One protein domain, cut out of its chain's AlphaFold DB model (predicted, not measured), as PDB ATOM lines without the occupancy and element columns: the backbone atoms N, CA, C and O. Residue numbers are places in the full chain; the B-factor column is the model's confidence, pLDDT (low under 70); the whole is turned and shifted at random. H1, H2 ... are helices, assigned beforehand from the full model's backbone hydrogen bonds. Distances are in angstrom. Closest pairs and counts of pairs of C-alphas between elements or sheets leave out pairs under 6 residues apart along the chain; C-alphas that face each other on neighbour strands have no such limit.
ATOM      1  N   ASN A 409      26.671  87.063 -55.968       89.69
ATOM      2  CA  ASN A 409      25.417  86.705 -55.315       89.69
ATOM      3  C   ASN A 409      25.666  85.701 -54.171       89.69
ATOM      4  O   ASN A 409      26.067  84.561 -54.416       89.69
ATOM      5  N   LEU A 410      25.417  86.137 -52.929       86.69
ATOM      6  CA  LEU A 410      25.563  85.336 -51.707       86.69
ATOM      7  C   LEU A 410      24.847  83.984 -51.815       86.69
ATOM      8  O   LEU A 410      25.392  82.958 -51.417       86.69
ATOM      9  N   ASP A 411      23.651  83.996 -52.391       87.31
ATOM     10  CA  ASP A 411      22.705  82.890 -52.378       87.31
ATOM     11  C   ASP A 411      23.205  81.777 -53.311       87.31
ATOM     12  O   ASP A 411      23.289  80.608 -52.932       87.31
ATOM     13  N   GLU A 412      23.675  82.160 -54.503       91.62
ATOM     14  CA  GLU A 412      24.354  81.250 -55.430       91.62
ATOM     15  C   GLU A 412      25.650  80.676 -54.850       91.62
ATOM     16  O   GLU A 412      25.936  79.492 -55.034       91.62
ATOM     17  N   ARG A 413      26.467  81.509 -54.188       94.38
ATOM     18  CA  ARG A 413      27.762  81.070 -53.644       94.38
ATOM     19  C   ARG A 413      27.585  80.130 -52.456       94.38
ATOM     20  O   ARG A 413      28.341  79.165 -52.336       94.38
ATOM     21  N   LEU A 414      26.561  80.355 -51.629       92.94
ATOM     22  CA  LEU A 414      26.206  79.460 -50.531       92.94
ATOM     23  C   LEU A 414      25.748  78.100 -51.069       92.94
ATOM     24  O   LEU A 414      26.254  77.074 -50.626       92.94
ATOM     25  N   VAL A 415      24.894  78.070 -52.098       94.50
ATOM     26  CA  VAL A 415      24.509  76.813 -52.767       94.50
ATOM     27  C   VAL A 415      25.717  76.126 -53.420       94.50
ATOM     28  O   VAL A 415      25.900  74.919 -53.263       94.50
ATOM     29  N   ALA A 416      26.601  76.867 -54.096       95.25
ATOM     30  CA  ALA A 416      27.790  76.314 -54.754       95.25
ATOM     31  C   ALA A 416      28.804  75.658 -53.789       95.25
ATOM     32  O   ALA A 416      29.642  74.857 -54.225       95.25
ATOM     33  N   ALA A 417      28.731  75.954 -52.487       95.75
ATOM     34  CA  ALA A 417      29.523  75.279 -51.462       95.75
ATOM     35  C   ALA A 417      29.140  73.792 -51.296       95.75
ATOM     36  O   ALA A 417      30.017  72.973 -51.021       95.75
ATOM     37  N   GLY A 418      27.872  73.422 -51.520       96.38
ATOM     38  CA  GLY A 418      27.366  72.060 -51.313       96.38
ATOM     39  C   GLY A 418      28.034  71.003 -52.206       96.38
ATOM     40  O   GLY A 418      28.260  71.214 -53.411       96.38
ATOM     41  N   SER A 419      28.364  69.839 -51.633       95.06
ATOM     42  CA  SER A 419      29.007  68.736 -52.366       95.06
ATOM     43  C   SER A 419      28.024  67.878 -53.155       95.06
ATOM     44  O   SER A 419      28.307  67.541 -54.309       95.06
ATOM     45  N   ASN A 420      26.856  67.616 -52.581       96.06
ATOM     46  CA  ASN A 420      25.780  66.809 -53.145       96.06
ATOM     47  C   ASN A 420      24.484  67.637 -53.284       96.06
ATOM     48  O   ASN A 420      24.460  68.834 -52.993       96.06
ATOM     49  N   GLU A 421      23.421  67.018 -53.791       95.75
ATOM     50  CA  GLU A 421      22.136  67.684 -54.032       95.75
ATOM     51  C   GLU A 421      21.404  68.059 -52.732       95.75
ATOM     52  O   GLU A 421      20.903  69.174 -52.617       95.75
ATOM     53  N   GLU A 422      21.437  67.195 -51.714       95.31
ATOM     54  CA  GLU A 422      20.792  67.429 -50.413       95.31
ATOM     55  C   GLU A 422      21.397  68.632 -49.670       95.31
ATOM     56  O   GLU A 422      20.675  69.505 -49.187       95.31
ATOM     57  N   GLN A 423      22.730  68.735 -49.646       95.94
ATOM     58  CA  GLN A 423      23.434  69.896 -49.103       95.94
ATOM     59  C   GLN A 423      23.105  71.167 -49.890       95.94
ATOM     60  O   GLN A 423      22.909  72.216 -49.285       95.94
ATOM     61  N   ARG A 424      23.014  71.097 -51.227       96.00
ATOM     62  CA  ARG A 424      22.622  72.250 -52.058       96.00
ATOM     63  C   ARG A 424      21.198  72.704 -51.767       96.00
ATOM     64  O   ARG A 424      20.984  73.906 -51.660       96.00
ATOM     65  N   ALA A 425      20.259  71.777 -51.593       92.81
ATOM     66  CA  ALA A 425      18.881  72.087 -51.221       92.81
ATOM     67  C   ALA A 425      18.803  72.745 -49.831       92.81
ATOM     68  O   ALA A 425      18.188  73.798 -49.686       92.81
ATOM     69  N   MET A 426      19.507  72.199 -48.833       93.94
ATOM     70  CA  MET A 426      19.605  72.793 -47.491       93.94
ATOM     71  C   MET A 426      20.210  74.209 -47.527       93.94
ATOM     72  O   MET A 426      19.664  75.148 -46.948       93.94
ATOM     73  N   LEU A 427      21.320  74.387 -48.247       94.06
ATOM     74  CA  LEU A 427      21.990  75.682 -48.394       94.06
ATOM     75  C   LEU A 427      21.144  76.684 -49.195       94.06
ATOM     76  O   LEU A 427      21.194  77.876 -48.905       94.06
ATOM     77  N   TRP A 428      20.318  76.218 -50.136       90.44
ATOM     78  CA  TRP A 428      19.343  77.048 -50.845       90.44
ATOM     79  C   TRP A 428      18.233  77.539 -49.909       90.44
ATOM     80  O   TRP A 428      17.956  78.736 -49.888       90.44
ATOM     81  N   THR A 429      17.664  76.672 -49.063       89.94
ATOM     82  CA  THR A 429      16.704  77.088 -48.023       89.94
ATOM     83  C   THR A 429      17.306  78.153 -47.103       89.94
ATOM     84  O   THR A 429      16.655  79.153 -46.808       89.94
ATOM     85  N   LEU A 430      18.571  77.996 -46.699       89.06
ATOM     86  CA  LEU A 430      19.277  78.966 -45.850       89.06
ATOM     87  C   LEU A 430      19.577  80.295 -46.560       89.06
ATOM     88  O   LEU A 430      19.496  81.359 -45.938       89.06
ATOM     89  N   ALA A 431      19.873  80.244 -47.857       85.81
ATOM     90  CA  ALA A 431      20.163  81.410 -48.681       85.81
ATOM     91  C   ALA A 431      18.963  82.354 -48.869       85.81
ATOM     92  O   ALA A 431      19.158  83.558 -49.007       85.81
ATOM     93  N   ARG A 432      17.724  81.836 -48.865       79.25
ATOM     94  CA  ARG A 432      16.511  82.622 -49.166       79.25
ATOM     95  C   ARG A 432      16.204  83.671 -48.098       79.25
ATOM     96  O   ARG A 432      15.469  83.424 -47.144       79.25
ATOM     97  N   ASP A 433      16.740  84.866 -48.294       76.19
ATOM     98  CA  ASP A 433      16.436  86.049 -47.497       76.19
ATOM     99  C   ASP A 433      14.996  86.544 -47.772       76.19
ATOM    100  O   ASP A 433      14.710  86.990 -48.889       76.19
ATOM    101  N   PRO A 434      14.073  86.508 -46.785       76.50
ATOM    102  CA  PRO A 434      12.708  86.996 -46.978       76.50
ATOM    103  C   PRO A 434      12.634  88.486 -47.342       76.50
ATOM    104  O   PRO A 434      11.649  88.891 -47.952       76.50
ATOM    105  N   ALA A 435      13.657  89.298 -47.037       78.00
ATOM    106  CA  ALA A 435      13.698  90.708 -47.431       78.00
ATOM    107  C   ALA A 435      13.870  90.918 -48.951       78.00
ATOM    108  O   ALA A 435      13.644  92.024 -49.444       78.00
ATOM    109  N   ARG A 436      14.256  89.872 -49.699       75.00
ATOM    110  CA  ARG A 436      14.480  89.914 -51.156       75.00
ATOM    111  C   ARG A 436      13.346  89.298 -51.976       75.00
ATOM    112  O   ARG A 436      13.392  89.356 -53.201       75.00
ATOM    113  N   LEU A 437      12.350  88.695 -51.326       79.50
ATOM    114  CA  LEU A 437      11.224  88.041 -51.992       79.50
ATOM    115  C   LEU A 437      10.054  89.013 -52.161       79.50
ATOM    116  O   LEU A 437       9.693  89.745 -51.238       79.50
ATOM    117  N   SER A 438       9.386  88.972 -53.315       83.69
ATOM    118  CA  SER A 438       8.074  89.601 -53.444       83.69
ATOM    119  C   SER A 438       7.052  88.908 -52.535       83.69
ATOM    120  O   SER A 438       7.195  87.745 -52.148       83.69
ATOM    121  N   ARG A 439       5.949  89.600 -52.234       80.31
ATOM    122  CA  ARG A 439       4.883  89.067 -51.369       80.31
ATOM    123  C   ARG A 439       4.292  87.741 -51.875       80.31
ATOM    124  O   ARG A 439       3.861  86.933 -51.060       80.31
ATOM    125  N   LEU A 440       4.269  87.518 -53.192       82.00
ATOM    126  CA  LEU A 440       3.778  86.272 -53.791       82.00
ATOM    127  C   LEU A 440       4.800  85.134 -53.649       82.00
ATOM    128  O   LEU A 440       4.431  84.019 -53.293       82.00
ATOM    129  N   GLU A 441       6.084  85.418 -53.868       83.50
ATOM    130  CA  GLU A 441       7.161  84.437 -53.692       83.50
ATOM    131  C   GLU A 441       7.315  84.024 -52.226       83.50
ATOM    132  O   GLU A 441       7.508  82.845 -51.951       83.50
ATOM    133  N   ALA A 442       7.162  84.963 -51.287       79.62
ATOM    134  CA  ALA A 442       7.179  84.680 -49.854       79.62
ATOM    135  C   ALA A 442       5.998  83.792 -49.411       79.62
ATOM    136  O   ALA A 442       6.182  82.904 -48.583       79.62
ATOM    137  N   LEU A 443       4.800  83.984 -49.983       81.81
ATOM    138  CA  LEU A 443       3.639  83.117 -49.725       81.81
ATOM    139  C   LEU A 443       3.851  81.697 -50.264       81.81
ATOM    140  O   LEU A 443       3.572  80.730 -49.562       81.81
ATOM    141  N   ASN A 444       4.394  81.572 -51.478       84.75
ATOM    142  CA  ASN A 444       4.708  80.277 -52.087       84.75
ATOM    143  C   ASN A 444       5.872  79.544 -51.391       84.75
ATOM    144  O   ASN A 444       6.052  78.355 -51.627       84.75
ATOM    145  N   ALA A 445       6.645  80.248 -50.560       83.50
ATOM    146  CA  ALA A 445       7.839  79.763 -49.866       83.50
ATOM    147  C   ALA A 445       7.679  79.683 -48.339       83.50
ATOM    148  O   ALA A 445       8.670  79.652 -47.606       83.50
ATOM    149  N   ALA A 446       6.443  79.747 -47.836       84.31
ATOM    150  CA  ALA A 446       6.186  79.906 -46.407       84.31
ATOM    151  C   ALA A 446       6.798  78.772 -45.560       84.31
ATOM    152  O   ALA A 446       7.281  79.027 -44.457       84.31
ATOM    153  N   SER A 447       6.828  77.544 -46.092       85.81
ATOM    154  CA  SER A 447       7.411  76.383 -45.410       85.81
ATOM    155  C   SER A 447       8.936  76.483 -45.326       85.81
ATOM    156  O   SER A 447       9.510  76.265 -44.261       85.81
ATOM    157  N   GLU A 448       9.599  76.850 -46.422       86.25
ATOM    158  CA  GLU A 448      11.058  76.989 -46.482       86.25
ATOM    159  C   GLU A 448      11.541  78.184 -45.650       86.25
ATOM    160  O   GLU A 448      12.572  78.108 -44.985       86.25
ATOM    161  N   LEU A 449      10.777  79.282 -45.623       87.25
ATOM    162  CA  LEU A 449      11.067  80.434 -44.765       87.25
ATOM    163  C   LEU A 449      10.917  80.093 -43.275       87.25
ATOM    164  O   LEU A 449      11.743  80.528 -42.469       87.25
ATOM    165  N   GLN A 450       9.916  79.285 -42.904       88.69
ATOM    166  CA  GLN A 450       9.754  78.783 -41.538       88.69
ATOM    167  C   GLN A 450      10.898  77.831 -41.145       88.69
ATOM    168  O   GLN A 450      11.452  77.953 -40.051       88.69
ATOM    169  N   GLU A 451      11.297  76.923 -42.039       89.62
ATOM    170  CA  GLU A 451      12.448  76.034 -41.842       89.62
ATOM    171  C   GLU A 451      13.751  76.827 -41.666       89.62
ATOM    172  O   GLU A 451      14.489  76.609 -40.704       89.62
ATOM    173  N   ARG A 452      14.002  77.813 -42.537       90.69
ATOM    174  CA  ARG A 452      15.149  78.722 -42.439       90.69
ATOM    175  C   ARG A 452      15.186  79.449 -41.095       90.69
ATOM    176  O   ARG A 452      16.242  79.511 -40.469       90.69
ATOM    177  N   GLN A 453      14.055  79.999 -40.645       90.56
ATOM    178  CA  GLN A 453      13.961  80.675 -39.347       90.56
ATOM    179  C   GLN A 453      14.280  79.726 -38.187       90.56
ATOM    180  O   GLN A 453      15.042  80.101 -37.298       90.56
ATOM    181  N   ALA A 454      13.769  78.491 -38.217       90.94
ATOM    182  CA  ALA A 454      14.067  77.487 -37.198       90.94
ATOM    183  C   ALA A 454      15.562  77.122 -37.154       90.94
ATOM    184  O   ALA A 454      16.132  77.014 -36.067       90.94
ATOM    185  N   ILE A 455      16.220  76.987 -38.313       92.12
ATOM    186  CA  ILE A 455      17.658  76.688 -38.369       92.12
ATOM    187  C   ILE A 455      18.493  77.864 -37.856       92.12
ATOM    188  O   ILE A 455      19.407  77.647 -37.062       92.12
ATOM    189  N   LEU A 456      18.182  79.102 -38.256       91.12
ATOM    190  CA  LEU A 456      18.919  80.272 -37.767       91.12
ATOM    191  C   LEU A 456      18.731  80.492 -36.262       91.12
ATOM    192  O   LEU A 456      19.714  80.760 -35.578       91.12
ATOM    193  N   ALA A 457      17.521  80.297 -35.732       91.06
ATOM    194  CA  ALA A 457      17.277  80.345 -34.291       91.06
ATOM    195  C   ALA A 457      18.088  79.270 -33.544       91.06
ATOM    196  O   ALA A 457      18.691  79.557 -32.511       91.06
ATOM    197  N   ALA A 458      18.171  78.051 -34.088       91.25
ATOM    198  CA  ALA A 458      18.994  76.991 -33.513       91.25
ATOM    199  C   ALA A 458      20.496  77.332 -33.555       91.25
ATOM    200  O   ALA A 458      21.185  77.124 -32.558       91.25
ATOM    201  N   VAL A 459      20.992  77.903 -34.659       88.81
ATOM    202  CA  VAL A 459      22.378  78.392 -34.806       88.81
ATOM    203  C   VAL A 459      22.698  79.496 -33.795       88.81
ATOM    204  O   VAL A 459      23.725  79.420 -33.127       88.81
ATOM    205  N   GLU A 460      21.814  80.484 -33.632       87.69
ATOM    206  CA  GLU A 460      21.970  81.598 -32.682       87.69
ATOM    207  C   GLU A 460      22.054  81.122 -31.221       87.69
ATOM    208  O   GLU A 460      22.778  81.698 -30.411       87.69
ATOM    209  N   HIS A 461      21.368  80.025 -30.895       85.88
ATOM    210  CA  HIS A 461      21.381  79.403 -29.569       85.88
ATOM    211  C   HIS A 461      22.457  78.306 -29.413       85.88
ATOM    212  O   HIS A 461      22.351  77.493 -28.492       85.88
ATOM    213  N   ASN A 462      23.459  78.231 -30.303       86.19
ATOM    214  CA  ASN A 462      24.486  77.173 -30.344       86.19
ATOM    215  C   ASN A 462      23.894  75.752 -30.236       86.19
ATOM    216  O   ASN A 462      24.402  74.889 -29.523       86.19
ATOM    217  N   PHE A 463      22.756  75.532 -30.897       88.81
ATOM    218  CA  PHE A 463      21.956  74.307 -30.868       88.81
ATOM    219  C   PHE A 463      21.479  73.839 -29.472       88.81
ATOM    220  O   PHE A 463      20.942  72.737 -29.315       88.81
ATOM    221  N   ALA A 464      21.615  74.690 -28.454       86.25
ATOM    222  CA  ALA A 464      21.296  74.406 -27.064       86.25
ATOM    223  C   ALA A 464      19.903  74.931 -26.655       86.25
ATOM    224  O   ALA A 464      19.113  75.426 -27.461       86.25
ATOM    225  N   GLY A 465      19.565  74.792 -25.370       82.88
ATOM    226  CA  GLY A 465      18.354  75.365 -24.765       82.88
ATOM    227  C   GLY A 465      17.067  74.551 -24.942       82.88
ATOM    228  O   GLY A 465      16.318  74.408 -23.979       82.88
ATOM    229  N   CYS A 466      16.806  73.950 -26.109       92.38
ATOM    230  CA  CYS A 466      15.573  73.179 -26.341       92.38
ATOM    231  C   CYS A 466      15.786  71.896 -27.170       92.38
ATOM    232  O   CYS A 466      16.853  71.665 -27.739       92.38
ATOM    233  N   ALA A 467      14.767  71.029 -27.220       93.06
ATOM    234  CA  ALA A 467      14.824  69.777 -27.983       93.06
ATOM    235  C   ALA A 467      14.850  70.004 -29.507       93.06
ATOM    236  O   ALA A 467      15.587  69.313 -30.204       93.06
ATOM    237  N   ALA A 468      14.115  71.000 -30.013       92.44
ATOM    238  CA  ALA A 468      14.075  71.319 -31.443       92.44
ATOM    239  C   ALA A 468      15.444  71.785 -31.977       92.44
ATOM    240  O   ALA A 468      15.857  71.379 -33.063       92.44
ATOM    241  N   HIS A 469      16.187  72.577 -31.197       92.62
ATOM    242  CA  HIS A 469      17.540  73.008 -31.560       92.62
ATOM    243  C   HIS A 469      18.511  71.820 -31.659       92.62
ATOM    244  O   HIS A 469      19.256  71.722 -32.635       92.62
ATOM    245  N   ARG A 470      18.439  70.860 -30.724       93.00
ATOM    246  CA  ARG A 470      19.240  69.623 -30.779       93.00
ATOM    247  C   ARG A 470      18.878  68.744 -31.978       93.00
ATOM    248  O   ARG A 470      19.772  68.313 -32.694       93.00
ATOM    249  N   GLN A 471      17.589  68.564 -32.262       94.56
ATOM    250  CA  GLN A 471      17.132  67.820 -33.442       94.56
ATOM    251  C   GLN A 471      17.588  68.484 -34.756       94.56
ATOM    252  O   GLN A 471      17.954  67.805 -35.716       94.56
ATOM    253  N   THR A 472      17.620  69.820 -34.797       94.81
ATOM    254  CA  THR A 472      18.171  70.578 -35.932       94.81
ATOM    255  C   THR A 472      19.663  70.291 -36.110       94.81
ATOM    256  O   THR A 472      20.101  70.019 -37.225       94.81
ATOM    257  N   ARG A 473      20.436  70.275 -35.016       95.06
ATOM    258  CA  ARG A 473      21.864  69.922 -35.021       95.06
ATOM    259  C   ARG A 473      22.109  68.505 -35.509       95.06
ATOM    260  O   ARG A 473      22.972  68.310 -36.353       95.06
ATOM    261  N   GLU A 474      21.346  67.530 -35.023       95.44
ATOM    262  CA  GLU A 474      21.431  66.130 -35.462       95.44
ATOM    263  C   GLU A 474      21.192  65.994 -36.974       95.44
ATOM    264  O   GLU A 474      21.970  65.329 -37.656       95.44
ATOM    265  N   ARG A 475      20.182  66.689 -37.516       94.88
ATOM    266  CA  ARG A 475      19.878  66.703 -38.957       94.88
ATOM    267  C   ARG A 475      20.946  67.406 -39.802       94.88
ATOM    268  O   ARG A 475      21.231  66.965 -40.909       94.88
TER     269      ARG A 475
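Overview. This is residues 409 to 475 of the 590 residues of the protein "Hypothetical protein" of Alexandrium monilatum (UniProt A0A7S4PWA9). This is an open, all-helix frame: a long helix, H4, makes a beam; the helical hairpin of H1 and H2 meets its middle by the end of H2, and H5 packs across the later part of H4. The short helix H3 sits at the beginning of H4, away from the hairpin and from H5. The printed part has 67 residues with five named helices, in the order H1, H2, H3, H4, H5, and no named strand. It is only just compact, close to loose, with a radius of gyration of the C-alphas of 12.7 A, and its C-alphas span 33 by 29 by 16 A.

Along the chain. Find C-alpha 410 at (25.563, 85.336, -51.707); from there H1 runs through residues 410 to 417, 10.8 A from first to last C-alpha. Read on to H2, residues 421 to 431, 14.9 A long. H3 follows as residues 439 to 444, 8.8 A long. At C-alpha 446, (6.186, 79.906, -46.407), begins H4, residues 446 to 460, the longest helix at 21.0 A. The last helix, H5, takes residues 467 to 475, is 12.5 A long and ends at C-alpha 475, (19.878, 66.703, -38.957).

Arrangement. Start with H1 and H2, a helical hairpin: they touch and run opposite ways at a shallow tilt of 22 degrees, and their closest C-alphas, those of Asp 411 and Ala 431, are 4.7 A apart. Look next at Leu 430 and Arg 452, the closest C-alphas of H2 and H4, 5.4 A apart; these helices touch and are about perpendicular, at 83 degrees. H3 touches no helix; it is close to H4 but not clearly touching, with the C-alphas of Ala 442 and Leu 449 closest at 7.7 A, and their lines are about perpendicular at 89 degrees. H4 touches H5 with residues 454 to 459 alone, about perpendicular at 82 degrees; the closest C-alphas, those of Ala 458 and His 469, are 4.7 A apart. H2 and H5 are apart, and so are H1 and H4. Of the three pairs that touch, one is at a shallow tilt, and the packing is mostly crossed, but only just. In H1, H2, H3, H4 and H5 every O i to N i+4 pair is within hydrogen-bond range.

Size, cuts and confidence. The two C-alphas farthest apart, those of Leu 440 and Gly 465, are 34.3 A from each other. The printed part has no cut. The links from H1 to H2 and from H3 to H4 are tight, those from H2 to H3 and from H4 to H5 are short, and no link is long. The mean pLDDT of the printed part is 89.0, and no printed residue is under 70; the mean for H3 is 82.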